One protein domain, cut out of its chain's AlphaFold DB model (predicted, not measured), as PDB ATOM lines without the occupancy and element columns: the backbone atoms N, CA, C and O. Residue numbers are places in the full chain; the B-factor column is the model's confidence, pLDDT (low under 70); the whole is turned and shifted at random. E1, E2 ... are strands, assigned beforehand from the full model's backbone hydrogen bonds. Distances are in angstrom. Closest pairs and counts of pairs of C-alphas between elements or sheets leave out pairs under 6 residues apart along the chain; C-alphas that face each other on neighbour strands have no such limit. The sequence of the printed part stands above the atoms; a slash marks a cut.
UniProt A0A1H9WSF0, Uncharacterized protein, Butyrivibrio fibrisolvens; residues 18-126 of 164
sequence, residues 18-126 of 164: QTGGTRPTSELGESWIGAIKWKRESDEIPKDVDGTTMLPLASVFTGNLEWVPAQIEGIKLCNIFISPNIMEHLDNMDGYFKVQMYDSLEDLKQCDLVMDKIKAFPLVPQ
ATOM      1  N   GLN A  18     171.127  97.033 170.806       92.69
ATOM      2  CA  GLN A  18     172.125  97.633 169.929       92.69
ATOM      3  C   GLN A  18     171.573  98.890 169.254       92.69
ATOM      4  O   GLN A  18     170.407  98.949 168.856       92.69
ATOM      5  N   THR A  19     172.430  99.896 169.095       89.75
ATOM      6  CA  THR A  19     172.133 101.117 168.334       89.75
ATOM      7  C   THR A  19     172.852 101.108 166.989       89.75
ATOM      8  O   THR A  19     174.015 100.714 166.914       89.75
ATOM      9  N   GLY A  20     172.225 101.675 165.957       79.69
ATOM     10  CA  GLY A  20     172.842 101.868 164.641       79.69
ATOM     11  C   GLY A  20     172.589 100.714 163.667       79.69
ATOM     12  O   GLY A  20     172.036  99.682 164.019       79.69
ATOM     13  N   GLY A  21     172.932 100.919 162.393       78.69
ATOM     14  CA  GLY A  21     172.768  99.902 161.342       78.69
ATOM     15  C   GLY A  21     171.337  99.698 160.823       78.69
ATOM     16  O   GLY A  21     171.167  99.092 159.768       78.69
ATOM     17  N   THR A  22     170.319 100.254 161.486       80.25
ATOM     18  CA  THR A  22     168.912 100.157 161.075       80.25
ATOM     19  C   THR A  22     168.303 101.527 160.784       80.25
ATOM     20  O   THR A  22     168.645 102.546 161.390       80.25
ATOM     21  N   ARG A  23     167.408 101.569 159.790       84.19
ATOM     22  CA  ARG A  23     166.638 102.770 159.463       84.19
ATOM     23  C   ARG A  23     165.374 102.781 160.328       84.19
ATOM     24  O   ARG A  23     164.679 101.769 160.312       84.19
ATOM     25  N   PRO A  24     165.048 103.899 160.998       86.81
ATOM     26  CA  PRO A  24     163.806 104.023 161.749       86.81
ATOM     27  C   PRO A  24     162.583 103.677 160.906       86.81
ATOM     28  O   PRO A  24     162.432 104.229 159.807       86.81
ATOM     29  N   THR A  25     161.704 102.829 161.430       85.19
ATOM     30  CA  THR A  25     160.400 102.562 160.804       85.19
ATOM     31  C   THR A  25     159.334 103.526 161.318       85.19
ATOM     32  O   THR A  25     158.410 103.859 160.582       85.19
ATOM     33  N   SER A  26     159.499 104.051 162.543       79.38
ATOM     34  CA  SER A  26     158.469 104.834 163.252       79.38
ATOM     35  C   SER A  26     157.151 104.073 163.445       79.38
ATOM     36  O   SER A  26     156.096 104.685 163.626       79.38
ATOM     37  N   GLU A  27     157.207 102.743 163.410       89.19
ATOM     38  CA  GLU A  27     156.068 101.865 163.655       89.19
ATOM     39  C   GLU A  27     155.910 101.572 165.155       89.19
ATOM     40  O   GLU A  27     156.816 101.777 165.971       89.19
ATOM     41  N   LEU A  28     154.722 101.110 165.544       92.44
ATOM     42  CA  LEU A  28     154.470 100.662 166.910       92.44
ATOM     43  C   LEU A  28     155.286  99.393 167.189       92.44
ATOM     44  O   LEU A  28     155.244  98.452 166.402       92.44
ATOM     45  N   GLY A  29     155.997  99.356 168.319       92.25
ATOM     46  CA  GLY A  29     156.847  98.221 168.696       92.25
ATOM     47  C   GLY A  29     158.349  98.453 168.515       92.25
ATOM     48  O   GLY A  29     159.139  97.616 168.950       92.25
ATOM     49  N   GLU A  30     158.759  99.571 167.913       93.50
ATOM     50  CA  GLU A  30     160.169  99.973 167.829       93.50
ATOM     51  C   GLU A  30     160.613 100.608 169.157       93.50
ATOM     52  O   GLU A  30     159.997 101.565 169.628       93.50
ATOM     53  N   SER A  31     161.673 100.074 169.769       95.56
ATOM     54  CA  SER A  31     162.297 100.649 170.972       95.56
ATOM     55  C   SER A  31     163.270 101.762 170.585       95.56
ATOM     56  O   SER A  31     163.827 101.734 169.490       95.56
ATOM     57  N   TRP A  32     163.495 102.740 171.461       95.88
ATOM     58  CA  TRP A  32     164.305 103.923 171.159       95.88
ATOM     59  C   TRP A  32     165.154 104.382 172.339       95.88
ATOM     60  O   TRP A  32     164.722 104.331 173.487       95.88
ATOM     61  N   ILE A  33     166.328 104.929 172.030       96.00
ATOM     62  CA  ILE A  33     167.122 105.783 172.921       96.00
ATOM     63  C   ILE A  33     167.045 107.223 172.402       96.00
ATOM     64  O   ILE A  33     167.017 107.455 171.191       96.00
ATOM     65  N   GLY A  34     166.971 108.199 173.303       95.81
ATOM     66  CA  GLY A  34     166.845 109.628 172.995       95.81
ATOM     67  C   GLY A  34     165.491 110.068 172.455       95.81
ATOM     68  O   GLY A  34     165.348 111.224 172.055       95.81
ATOM     69  N   ALA A  35     164.505 109.173 172.411       96.06
ATOM     70  CA  ALA A  35     163.152 109.517 172.013       96.06
ATOM     71  C   ALA A  35     162.100 108.594 172.635       96.06
ATOM     72  O   ALA A  35     162.343 107.417 172.908       96.06
ATOM     73  N   ILE A  36     160.894 109.140 172.766       97.25
ATOM     74  CA  ILE A  36     159.656 108.416 173.035       97.25
ATOM     75  C   ILE A  36     158.699 108.715 171.883       97.25
ATOM     76  O   ILE A  36     158.369 109.873 171.613       97.25
ATOM     77  N   LYS A  37     158.275 107.654 171.192       96.50
ATOM     78  CA  LYS A  37     157.423 107.742 169.995       96.50
ATOM     79  C   LYS A  37     155.957 107.400 170.255       96.50
ATOM     80  O   LYS A  37     155.108 107.665 169.409       96.50
ATOM     81  N   TRP A  38     155.646 106.849 171.427       97.38
ATOM     82  CA  TRP A  38     154.312 106.368 171.780       97.38
ATOM     83  C   TRP A  38     154.005 106.669 173.248       97.38
ATOM     84  O   TRP A  38     154.815 106.370 174.123       97.38
ATOM     85  N   LYS A  39     152.837 107.257 173.520       97.31
ATOM     86  CA  LYS A  39     152.305 107.496 174.877       97.31
ATOM     87  C   LYS A  39     150.778 107.574 174.837       97.31
ATOM     88  O   LYS A  39     150.218 107.759 173.754       97.31
ATOM     89  N   ARG A  40     150.085 107.512 175.979       96.81
ATOM     90  CA  ARG A  40     148.654 107.869 176.001       96.81
ATOM     91  C   ARG A  40     148.505 109.382 175.880       96.81
ATOM     92  O   ARG A  40     149.342 110.158 176.348       96.81
ATOM     93  N   GLU A  41     147.421 109.826 175.260       94.56
ATOM     94  CA  GLU A  41     147.146 111.259 175.101       94.56
ATOM     95  C   GLU A  41     147.018 111.968 176.459       94.56
ATOM     96  O   GLU A  41     147.578 113.049 176.631       94.56
ATOM     97  N   SER A  42     146.403 111.297 177.440       94.62
ATOM     98  CA  SER A  42     146.244 111.766 178.822       94.62
ATOM     99  C   SER A  42     147.540 111.837 179.628       94.62
ATOM    100  O   SER A  42     147.547 112.443 180.695       94.62
ATOM    101  N   ASP A  43     148.618 111.192 179.173       96.00
ATOM    102  CA  ASP A  43     149.872 111.186 179.923       96.00
ATOM    103  C   ASP A  43     150.561 112.543 179.810       96.00
ATOM    104  O   ASP A  43     150.942 112.981 178.719       96.00
ATOM    105  N   GLU A  44     150.781 113.194 180.943       95.75
ATOM    106  CA  GLU A  44     151.656 114.359 181.018       95.75
ATOM    107  C   GLU A  44     153.128 113.933 181.010       95.75
ATOM    108  O   GLU A  44     153.485 112.850 181.487       95.75
ATOM    109  N   ILE A  45     153.997 114.810 180.493       96.88
ATOM    110  CA  ILE A  45     155.441 114.618 180.634       96.88
ATOM    111  C   ILE A  45     155.777 114.753 182.126       96.88
ATOM    112  O   ILE A  45     155.406 115.761 182.736       96.88
ATOM    113  N   PRO A  46     156.457 113.765 182.730       97.50
ATOM    114  CA  PRO A  46     156.806 113.808 184.139       97.50
ATOM    115  C   PRO A  46     157.612 115.044 184.529       97.50
ATOM    116  O   PRO A  46     158.392 115.576 183.738       97.50
ATOM    117  N   LYS A  47     157.468 115.445 185.789       98.06
ATOM    118  CA  LYS A  47     158.351 116.401 186.451       98.06
ATOM    119  C   LYS A  47     159.191 115.678 187.494       98.06
ATOM    120  O   LYS A  47     158.718 114.696 188.068       98.06
ATOM    121  N   ASP A  48     160.406 116.157 187.708       97.38
ATOM    122  CA  ASP A  48     161.247 115.720 188.818       97.38
ATOM    123  C   ASP A  48     160.780 116.286 190.162       97.38
ATOM    124  O   ASP A  48     159.779 117.006 190.250       97.38
ATOM    125  N   VAL A  49     161.497 115.907 191.220       96.69
ATOM    126  CA  VAL A  49     161.225 116.325 192.601       96.69
ATOM    127  C   VAL A  49     161.265 117.849 192.793       96.69
ATOM    128  O   VAL A  49     160.565 118.366 193.662       96.69
ATOM    129  N   ASP A  50     161.973 118.577 191.926       95.69
ATOM    130  CA  ASP A  50     162.070 120.042 191.936       95.69
ATOM    131  C   ASP A  50     161.004 120.718 191.051       95.69
ATOM    132  O   ASP A  50     160.936 121.945 190.942       95.69
ATOM    133  N   GLY A  51     160.136 119.928 190.411       96.81
ATOM    134  CA  GLY A  51     159.081 120.414 189.525       96.81
ATOM    135  C   GLY A  51     159.550 120.740 188.103       96.81
ATOM    136  O   GLY A  51     158.777 121.326 187.332       96.81
ATOM    137  N   THR A  52     160.771 120.349 187.733       97.19
ATOM    138  CA  THR A  52     161.336 120.534 186.392       97.19
ATOM    139  C   THR A  52     160.857 119.426 185.462       97.19
ATOM    140  O   THR A  52     160.875 118.248 185.813       97.19
ATOM    141  N   THR A  53     160.414 119.781 184.255       97.44
ATOM    142  CA  THR A  53     159.986 118.796 183.251       97.44
ATOM    143  C   THR A  53     161.151 117.884 182.859       97.44
ATOM    144  O   THR A  53     162.212 118.363 182.458       97.44
ATOM    145  N   MET A  54     160.937 116.572 182.943       97.62
ATOM    146  CA  MET A  54     161.930 115.564 182.583       97.62
ATOM    147  C   MET A  54     162.082 115.410 181.062       97.62
ATOM    148  O   MET A  54     161.179 115.711 180.279       97.62
ATOM    149  N   LEU A  55     163.234 114.886 180.651       97.38
ATOM    150  CA  LEU A  55     163.598 114.607 179.267       97.38
ATOM    151  C   LEU A  55     163.272 113.147 178.894       97.38
ATOM    152  O   LEU A  55     163.440 112.258 179.733       97.38
ATOM    153  N   PRO A  56     162.827 112.873 177.652       97.44
ATOM    154  CA  PRO A  56     162.511 111.525 177.184       97.44
ATOM    155  C   PRO A  56     163.802 110.743 176.900       97.44
ATOM    156  O   PRO A  56     164.407 110.885 175.838       97.44
ATOM    157  N   LEU A  57     164.236 109.920 177.853       97.38
ATOM    158  CA  LEU A  57     165.499 109.194 177.745       97.38
ATOM    159  C   LEU A  57     165.386 108.012 176.785       97.38
ATOM    160  O   LEU A  57     166.227 107.872 175.905       97.38
ATOM    161  N   ALA A  58     164.384 107.153 176.960       97.19
ATOM    162  CA  ALA A  58     164.253 105.930 176.175       97.19
ATOM    163  C   ALA A  58     162.820 105.390 176.182       97.19
ATOM    164  O   ALA A  58     162.010 105.730 177.045       97.19
ATOM    165  N   SER A  59     162.529 104.498 175.241       96.75
ATOM    166  CA  SER A  59     161.344 103.646 175.249       96.75
ATOM    167  C   SER A  59     161.723 102.204 174.922       96.75
ATOM    168  O   SER A  59     162.501 101.960 174.002       96.75
ATOM    169  N   VAL A  60     161.182 101.251 175.677       97.00
ATOM    170  CA  VAL A  60     161.429  99.815 175.498       97.00
ATOM    171  C   VAL A  60     160.100  99.098 175.313       97.00
ATOM    172  O   VAL A  60     159.288  99.041 176.236       97.00
ATOM    173  N   PHE A  61     159.887  98.542 174.125       96.75
ATOM    174  CA  PHE A  61     158.790  97.622 173.852       96.75
ATOM    175  C   PHE A  61     159.215  96.202 174.197       96.75
ATOM    176  O   PHE A  61     160.186  95.680 173.657       96.75
ATOM    177  N   THR A  62     158.453  95.559 175.069       95.38
ATOM    178  CA  THR A  62     158.717  94.186 175.525       95.38
ATOM    179  C   THR A  62     158.022  93.136 174.658       95.38
ATOM    180  O   THR A  62     158.433  91.983 174.639       95.38
ATOM    181  N   GLY A  63     156.974  93.517 173.914       85.94
ATOM    182  CA  GLY A  63     156.145  92.583 173.139       85.94
ATOM    183  C   GLY A  63     156.876  91.855 172.006       85.94
ATOM    184  O   GLY A  63     156.436  90.783 171.607       85.94
ATOM    185  N   ASN A  64     157.987  92.420 171.528       82.69
ATOM    186  CA  ASN A  64     158.821  91.848 170.466       82.69
ATOM    187  C   ASN A  64     160.127  91.237 171.002       82.69
ATOM    188  O   ASN A  64     160.993  90.875 170.211       82.69
ATOM    189  N   LEU A  65     160.306  91.170 172.325       93.75
ATOM    190  CA  LEU A  65     161.507  90.594 172.920       93.75
ATOM    191  C   LEU A  65     161.374  89.077 173.002       93.75
ATOM    192  O   LEU A  65     160.339  88.555 173.411       93.75
ATOM    193  N   GLU A  66     162.450  88.372 172.672       93.75
ATOM    194  CA  GLU A  66     162.522  86.911 172.805       93.75
ATOM    195  C   GLU A  66     162.498  86.457 174.271       93.75
ATOM    196  O   GLU A  66     162.191  85.304 174.575       93.75
ATOM    197  N   TRP A  67     162.805  87.371 175.193       94.88
ATOM    198  CA  TRP A  67     162.758  87.136 176.624       94.88
ATOM    199  C   TRP A  67     162.459  88.418 177.395       94.88
ATOM    200  O   TRP A  67     162.917  89.502 177.037       94.88
ATOM    201  N   VAL A  68     161.689  88.274 178.472       94.25
ATOM    202  CA  VAL A  68     161.303  89.358 179.376       94.25
ATOM    203  C   VAL A  68     161.481  88.864 180.817       94.25
ATOM    204  O   VAL A  68     160.989  87.778 181.135       94.25
ATOM    205  N   PRO A  69     162.153  89.626 181.700       91.94
ATOM    206  CA  PRO A  69     162.248  89.286 183.117       91.94
ATOM    207  C   PRO A  69     160.868  89.178 183.774       91.94
ATOM    208  O   PRO A  69     159.991  90.009 183.525       91.94
ATOM    209  N   ALA A  70     160.698  88.216 184.683       93.31
ATOM    210  CA  ALA A  70     159.431  87.978 185.385       93.31
ATOM    211  C   ALA A  70     158.908  89.222 186.134       93.31
ATOM    212  O   ALA A  70     157.705  89.437 186.248       93.31
ATOM    213  N   GLN A  71     159.812  90.081 186.608       92.38
ATOM    214  CA  GLN A  71     159.504  91.308 187.347       92.38
ATOM    215  C   GLN A  71     158.717  92.336 186.522       92.38
ATOM    216  O   GLN A  71     158.049  93.189 187.100       92.38
ATOM    217  N   ILE A  72     158.816  92.275 185.192       93.44
ATOM    218  CA  ILE A  72     158.101  93.162 184.265       93.44
ATOM    219  C   ILE A  72     157.219  92.366 183.297       93.44
ATOM    220  O   ILE A  72     156.861  92.849 182.220       93.44
ATOM    221  N   GLU A  73     156.861  91.137 183.670       93.75
ATOM    222  CA  GLU A  73     155.939  90.319 182.896       93.75
ATOM    223  C   GLU A  73     154.594  91.044 182.722       93.75
ATOM    224  O   GLU A  73     154.084  91.708 183.624       93.75
ATOM    225  N   GLY A  74     154.022  90.956 181.520       95.12
ATOM    226  CA  GLY A  74     152.764  91.623 181.177       95.12
ATOM    227  C   GLY A  74     152.903  93.092 180.767       95.12
ATOM    228  O   GLY A  74     152.067  93.565 179.998       95.12
ATOM    229  N   ILE A  75     153.977  93.786 181.158       97.31
ATOM    230  CA  ILE A  75     154.290  95.117 180.621       97.31
ATOM    231  C   ILE A  75     154.583  94.988 179.126       97.31
ATOM    232  O   ILE A  75     155.187  94.003 178.706       97.31
ATOM    233  N   LYS A  76     154.120  95.948 178.319       97.31
ATOM    234  CA  LYS A  76     154.232  96.016 176.848       97.31
ATOM    235  C   LYS A  76     155.122  97.154 176.365       97.31
ATOM    236  O   LYS A  76     155.757  97.028 175.318       97.31
ATOM    237  N   LEU A  77     155.157  98.250 177.120       97.62
ATOM    238  CA  LEU A  77     155.982  99.421 176.855       97.62
ATOM    239  C   LEU A  77     156.463 100.022 178.179       97.62
ATOM    240  O   LEU A  77     155.673 100.208 179.103       97.62
ATOM    241  N   CYS A  78     157.739 100.377 178.233       97.62
ATOM    242  CA  CYS A  78     158.332 101.203 179.274       97.62
ATOM    243  C   CYS A  78     158.846 102.494 178.642       97.62
ATOM    244  O   CYS A  78     159.769 102.452 177.837       97.62
ATOM    245  N   ASN A  79     158.286 103.633 179.032       98.06
ATOM    246  CA  ASN A  79     158.812 104.953 178.705       98.06
ATOM    247  C   ASN A  79     159.654 105.461 179.875       98.06
ATOM    248  O   ASN A  79     159.181 105.514 181.009       98.06
ATOM    249  N   ILE A  80     160.900 105.831 179.609       98.06
ATOM    250  CA  ILE A  80     161.887 106.210 180.618       98.06
ATOM    251  C   ILE A  80     162.194 107.695 180.458       98.06
ATOM    252  O   ILE A  80     162.558 108.158 179.375       98.06
ATOM    253  N   PHE A  81     162.072 108.427 181.558       97.94
ATOM    254  CA  PHE A  81     162.337 109.854 181.648       97.94
ATOM    255  C   PHE A  81     163.430 110.126 182.674       97.94
ATOM    256  O   PHE A  81     163.515 109.444 183.698       97.94
ATOM    257  N   ILE A  82     164.243 111.141 182.394       97.38
ATOM    258  CA  ILE A  82     165.364 111.569 183.232       97.38
ATOM    259  C   ILE A  82     165.307 113.079 183.454       97.38
ATOM    260  O   ILE A  82     164.990 113.839 182.536       97.38
ATOM    261  N   SER A  83     165.614 113.535 184.662       97.12
ATOM    262  CA  SER A  83     165.746 114.960 184.951       97.12
ATOM    263  C   SER A  83     166.920 115.572 184.177       97.12
ATOM    264  O   SER A  83     167.983 114.952 184.072       97.12
ATOM    265  N   PRO A  84     166.793 116.816 183.680       95.38
ATOM    266  CA  PRO A  84     167.933 117.548 183.135       95.38
ATOM    267  C   PRO A  84     169.037 117.827 184.173       95.38
ATOM    268  O   PRO A  84     170.173 118.069 183.764       95.38
ATOM    269  N   ASN A  85     168.723 117.770 185.474       94.38
ATOM    270  CA  ASN A  85     169.630 118.101 186.580       94.38
ATOM    271  C   ASN A  85     170.273 116.864 187.221       94.38
ATOM    272  O   ASN A  85     170.984 116.986 188.211       94.38
ATOM    273  N   ILE A  86     170.067 115.669 186.659       93.31
ATOM    274  CA  ILE A  86     170.523 114.399 187.249       93.31
ATOM    275  C   ILE A  86     172.009 114.383 187.642       93.31
ATOM    276  O   ILE A  86     172.383 113.757 188.628       93.31
ATOM    277  N   MET A  87     172.856 115.103 186.901       91.75
ATOM    278  CA  MET A  87     174.299 115.163 187.155       91.75
ATOM    279  C   MET A  87     174.648 115.814 188.501       91.75
ATOM    280  O   MET A  87     175.724 115.561 189.030       91.75
ATOM    281  N   GLU A  88     173.753 116.628 189.061       93.62
ATOM    282  CA  GLU A  88     173.909 117.255 190.381       93.62
ATOM    283  C   GLU A  88     173.446 116.332 191.523       93.62
ATOM    284  O   GLU A  88     173.675 116.630 192.694       93.62
ATOM    285  N   HIS A  89     172.835 115.188 191.189       92.69
ATOM    286  CA  HIS A  89     172.150 114.293 192.124       92.69
ATOM    287  C   HIS A  89     172.578 112.825 191.969       92.69
ATOM    288  O   HIS A  89     171.818 111.911 192.277       92.69
ATOM    289  N   LEU A  90     173.807 112.571 191.509       90.94
ATOM    290  CA  LEU A  90     174.314 111.204 191.315       90.94
ATOM    291  C   LEU A  90     174.396 110.394 192.623       90.94
ATOM    292  O   LEU A  90     174.276 109.173 192.584       90.94
ATOM    293  N   ASP A  91     174.533 111.068 193.769       91.06
ATOM    294  CA  ASP A  91     174.544 110.431 195.094       91.06
ATOM    295  C   ASP A  91     173.152 109.938 195.535       91.06
ATOM    296  O   ASP A  91     173.044 109.036 196.367       91.06
ATOM    297  N   ASN A  92     172.077 110.530 195.001       90.56
ATOM    298  CA  ASN A  92     170.701 110.093 195.226       90.56
ATOM    299  C   ASN A  92     169.800 110.510 194.057       90.56
ATOM    300  O   ASN A  92     169.373 111.659 193.952       90.56
ATOM    301  N   MET A  93     169.473 109.537 193.213       92.56
ATOM    302  CA  MET A  93     168.715 109.749 191.982       92.56
ATOM    303  C   MET A  93     167.192 109.614 192.165       92.56
ATOM    304  O   MET A  93     166.442 109.742 191.189       92.56
ATOM    305  N   ASP A  94     166.712 109.368 193.390       94.31
ATOM    306  CA  ASP A  94     165.286 109.212 193.678       94.31
ATOM    307  C   ASP A  94     164.511 110.484 193.313       94.31
ATOM    308  O   ASP A  94     164.826 111.591 193.742       94.31
ATOM    309  N   GLY A  95     163.470 110.329 192.493       95.50
ATOM    310  CA  GLY A  95     162.674 111.455 191.991       95.50
ATOM    311  C   GLY A  95     163.289 112.203 190.802       95.50
ATOM    312  O   GLY A  95     162.598 113.028 190.203       95.50
ATOM    313  N   TYR A  96     164.524 111.881 190.398       97.06
ATOM    314  CA  TYR A  96     165.173 112.416 189.191       97.06
ATOM    315  C   TYR A  96     165.081 111.475 187.979       97.06
ATOM    316  O   TYR A  96     165.457 111.856 186.870       97.06
ATOM    317  N   PHE A  97     164.513 110.282 188.155       95.31
ATOM    318  CA  PHE A  97     164.102 109.377 187.084       95.31
ATOM    319  C   PHE A  97     162.636 108.986 187.232       95.31
ATOM    320  O   PHE A  97     162.101 108.906 188.340       95.31
ATOM    321  N   LYS A  98     161.986 108.672 186.108       96.81
ATOM    322  CA  LYS A  98     160.665 108.041 186.116       96.81
ATOM    323  C   LYS A  98     160.526 107.029 184.994       96.81
ATOM    324  O   LYS A  98     160.789 107.337 183.836       96.81
ATOM    325  N   VAL A  99     160.023 105.848 185.338       97.06
ATOM    326  CA  VAL A  99     159.599 104.834 184.371       97.06
ATOM    327  C   VAL A  99     158.074 104.803 184.344       97.06
ATOM    328  O   VAL A  99     157.429 104.538 185.357       97.06
ATOM    329  N   GLN A 100     157.488 105.109 183.191       97.19
ATOM    330  CA  GLN A 100     156.063 104.939 182.922       97.19
ATOM    331  C   GLN A 100     155.862 103.620 182.184       97.19
ATOM    332  O   GLN A 100     156.373 103.434 181.082       97.19
ATOM    333  N   MET A 101     155.131 102.701 182.807       97.06
ATOM    334  CA  MET A 101     154.886 101.364 182.275       97.06
ATOM    335  C   MET A 101     153.456 101.246 181.756       97.06
ATOM    336  O   MET A 101     152.518 101.764 182.366       97.06
ATOM    337  N   TYR A 102     153.299 100.533 180.646       97.25
ATOM    338  CA  TYR A 102     152.017 100.251 180.014       97.25
ATOM    339  C   TYR A 102     151.860  98.743 179.875       97.25
ATOM    340  O   TYR A 102     152.710  98.084 179.283       97.25
ATOM    341  N   ASP A 103     150.766  98.206 180.393       96.06
ATOM    342  CA  ASP A 103     150.347  96.802 180.279       96.06
ATOM    343  C   ASP A 103     149.558  96.505 178.990       96.06
ATOM    344  O   ASP A 103     149.375  95.350 178.607       96.06
ATOM    345  N   SER A 104     149.125  97.551 178.287       95.38
ATOM    346  CA  SER A 104     148.402  97.481 177.021       95.38
ATOM    347  C   SER A 104     148.931  98.515 176.032       95.38
ATOM    348  O   SER A 104     149.345  99.611 176.413       95.38
ATOM    349  N   LEU A 105     148.895  98.158 174.747       95.56
ATOM    350  CA  LEU A 105     149.198  99.064 173.636       95.56
ATOM    351  C   LEU A 105     147.952  99.807 173.128       95.56
ATOM    352  O   LEU A 105     148.056 100.643 172.231       95.56
ATOM    353  N   GLU A 106     146.779  99.504 173.688       94.50
ATOM    354  CA  GLU A 106     145.541 100.226 173.407       94.50
ATOM    355  C   GLU A 106     145.667 101.696 173.836       94.50
ATOM    356  O   GLU A 106     146.374 102.038 174.788       94.50
ATOM    357  N   ASP A 107     145.006 102.581 173.089       94.44
ATOM    358  CA  ASP A 107     144.979 104.035 173.301       94.44
ATOM    359  C   ASP A 107     146.327 104.772 173.224       94.44
ATOM    360  O   ASP A 107     146.367 106.002 173.364       94.44
ATOM    361  N   LEU A 108     147.426 104.074 172.921       96.44
ATOM    362  CA  LEU A 108     148.687 104.727 172.591       96.44
ATOM    363  C   LEU A 108     148.530 105.542 171.305       96.44
ATOM    364  O   LEU A 108     148.006 105.083 170.287       96.44
ATOM    365  N   LYS A 109     149.014 106.779 171.356       96.44
ATOM    366  CA  LYS A 109     149.089 107.683 170.216       96.44
ATOM    367  C   LYS A 109     150.543 107.917 169.868       96.44
ATOM    368  O   LYS A 109     151.408 107.996 170.746       96.44
ATOM    369  N   GLN A 110     150.789 108.046 168.572       96.25
ATOM    370  CA  GLN A 110     152.090 108.452 168.088       96.25
ATOM    371  C   GLN A 110     152.393 109.862 168.602       96.25
ATOM    372  O   GLN A 110     151.547 110.757 168.559       96.25
ATOM    373  N   CYS A 111     153.604 110.048 169.100       94.81
ATOM    374  CA  CYS A 111     154.149 111.329 169.517       94.81
ATOM    375  C   CYS A 111     155.604 111.430 169.050       94.81
ATOM    376  O   CYS A 111     156.172 110.464 168.540       94.81
ATOM    377  N   ASP A 112     156.200 112.609 169.192       92.50
ATOM    378  CA  ASP A 112     157.599 112.825 168.833       92.50
ATOM    379  C   ASP A 112     158.321 113.587 169.944       92.50
ATOM    380  O   ASP A 112     158.684 114.754 169.808       92.50
ATOM    381  N   LEU A 113     158.452 112.931 171.100       96.56
ATOM    382  CA  LEU A 113     159.217 113.468 172.219       96.56
ATOM    383  C   LEU A 113     160.680 113.083 172.016       96.56
ATOM    384  O   LEU A 113     161.035 111.913 172.142       96.56
ATOM    385  N   VAL A 114     161.522 114.060 171.695       95.94
ATOM    386  CA  VAL A 114     162.943 113.852 171.394       95.94
ATOM    387  C   VAL A 114     163.792 114.619 172.397       95.94
ATOM    388  O   VAL A 114     163.521 115.784 172.687       95.94
ATOM    389  N   MET A 115     164.816 113.958 172.926       94.56
ATOM    390  CA  MET A 115     165.809 114.586 173.788       94.56
ATOM    391  C   MET A 115     166.795 115.388 172.937       94.56
ATOM    392  O   MET A 115     167.266 114.929 171.902       94.56
ATOM    393  N   ASP A 116     167.129 116.593 173.378       90.44
ATOM    394  CA  ASP A 116     168.055 117.496 172.689       90.44
ATOM    395  C   ASP A 116     169.534 117.157 172.953       90.44
ATOM    396  O   ASP A 116     170.396 117.408 172.111       90.44
ATOM    397  N   LYS A 117     169.833 116.566 174.115       89.44
ATOM    398  CA  LYS A 117     171.201 116.241 174.562       89.44
ATOM    399  C   LYS A 117     171.796 114.982 173.930       89.44
ATOM    400  O   LYS A 117     173.016 114.838 173.927       89.44
ATOM    401  N   ILE A 118     170.970 114.068 173.423       90.31
ATOM    402  CA  ILE A 118     171.427 112.827 172.789       90.31
ATOM    403  C   ILE A 118     170.735 112.637 171.450       90.31
ATOM    404  O   ILE A 118     169.561 112.950 171.282       90.31
ATOM    405  N   LYS A 119     171.468 112.109 170.472       91.50
ATOM    406  CA  LYS A 119     170.881 111.805 169.171       91.50
ATOM    407  C   LYS A 119     169.970 110.585 169.302       91.50
ATOM    408  O   LYS A 119     170.411 109.542 169.774       91.50
ATOM    409  N   ALA A 120     168.727 110.723 168.852       94.06
ATOM    410  CA  ALA A 120     167.758 109.640 168.900       94.06
ATOM    411  C   ALA A 120     168.085 108.524 167.897       94.06
ATOM    412  O   ALA A 120     168.357 108.800 166.722       94.06
ATOM    413  N   PHE A 121     167.999 107.272 168.350       93.50
ATOM    414  CA  PHE A 121     168.184 106.078 167.526       93.50
ATOM    415  C   PHE A 121     167.215 104.960 167.927       93.50
ATOM    416  O   PHE A 121     166.910 104.825 169.116       93.50
ATOM    417  N   PRO A 122     166.763 104.139 166.963       94.50
ATOM    418  CA  PRO A 122     166.054 102.912 167.274       94.50
ATOM    419  C   PRO A 122     167.010 101.911 167.932       94.50
ATOM    420  O   PRO A 122     168.210 101.880 167.636       94.50
ATOM    421  N   LEU A 123     166.455 101.100 168.824       94.31
ATOM    422  CA  LEU A 123     167.139 100.043 169.550       94.31
ATOM    423  C   LEU A 123     166.724  98.685 168.987       94.31
ATOM    424  O   LEU A 123     165.534  98.368 168.920       94.31
ATOM    425  N   VAL A 124     167.716  97.882 168.614       93.44
ATOM    426  CA  VAL A 124     167.524  96.520 168.110       93.44
ATOM    427  C   VAL A 124     167.814  95.541 169.247       93.44
ATOM    428  O   VAL A 124     168.952  95.509 169.716       93.44
ATOM    429  N   PRO A 125     166.818  94.777 169.726       94.25
ATOM    430  CA  PRO A 125     167.041  93.785 170.767       94.25
ATOM    431  C   PRO A 125     167.762  92.554 170.209       94.25
ATOM    432  O   PRO A 125     167.445  92.084 169.118       94.25
ATOM    433  N   GLN A 126     168.686  92.010 170.992       94.31
ATOM    434  CA  GLN A 126     169.352  90.739 170.741       94.31
ATOM    435  C   GLN A 126     169.326  89.905 172.020       94.31
ATOM    436  O   GLN A 126     169.730  90.384 173.081       94.31
TER     437      GLN A 126
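Overview. This is residues 18 to 126 of the 164 residues of an uncharacterized protein of Butyrivibrio fibrisolvens (UniProt A0A1H9WSF0). With little regular structure, this is a strongly twisted wall of five strands, with a strand pair, E2 and E6, packed on its inner strand E3. The 109 printed residues include seven named strands, E1 to E7 along the chain, holding 41 residues, and no named helix: all strand. The sheet's order is E5, E4, E3, E1, E7, antiparallel. It is compact, radius of gyration of the C-alphas 14.0 A, spanning 36 by 29 by 27 A.

Along the chain. E1 is residues 31 to 33, from C-alpha 31 at (162.297, 100.649, 170.972); E2, 35 to 40; E3, 55 to 61, 18.5 A long; E4, 77 to 82; E5, 97 to 102; E6, 108 to 114, 17.0 A long; E7, 121 to 126, ending at C-alpha 126 (169.352, 90.739, 170.741).

Arrangement. E3, E4 and E5 form a meander, each strand the antiparallel neighbour of the one before; N 57 and O 80 are 2.9 A apart, N 79 and O 100 2.8 A. The closest C-alphas of E2 and E3, Ile 36 and Ser 59, are 5.5 A apart.

Size, cuts and confidence. The printed part has no cut. Links E2 to E3, E3 to E4 and E4 to E5 are long. No printed residue is under pLDDT 70.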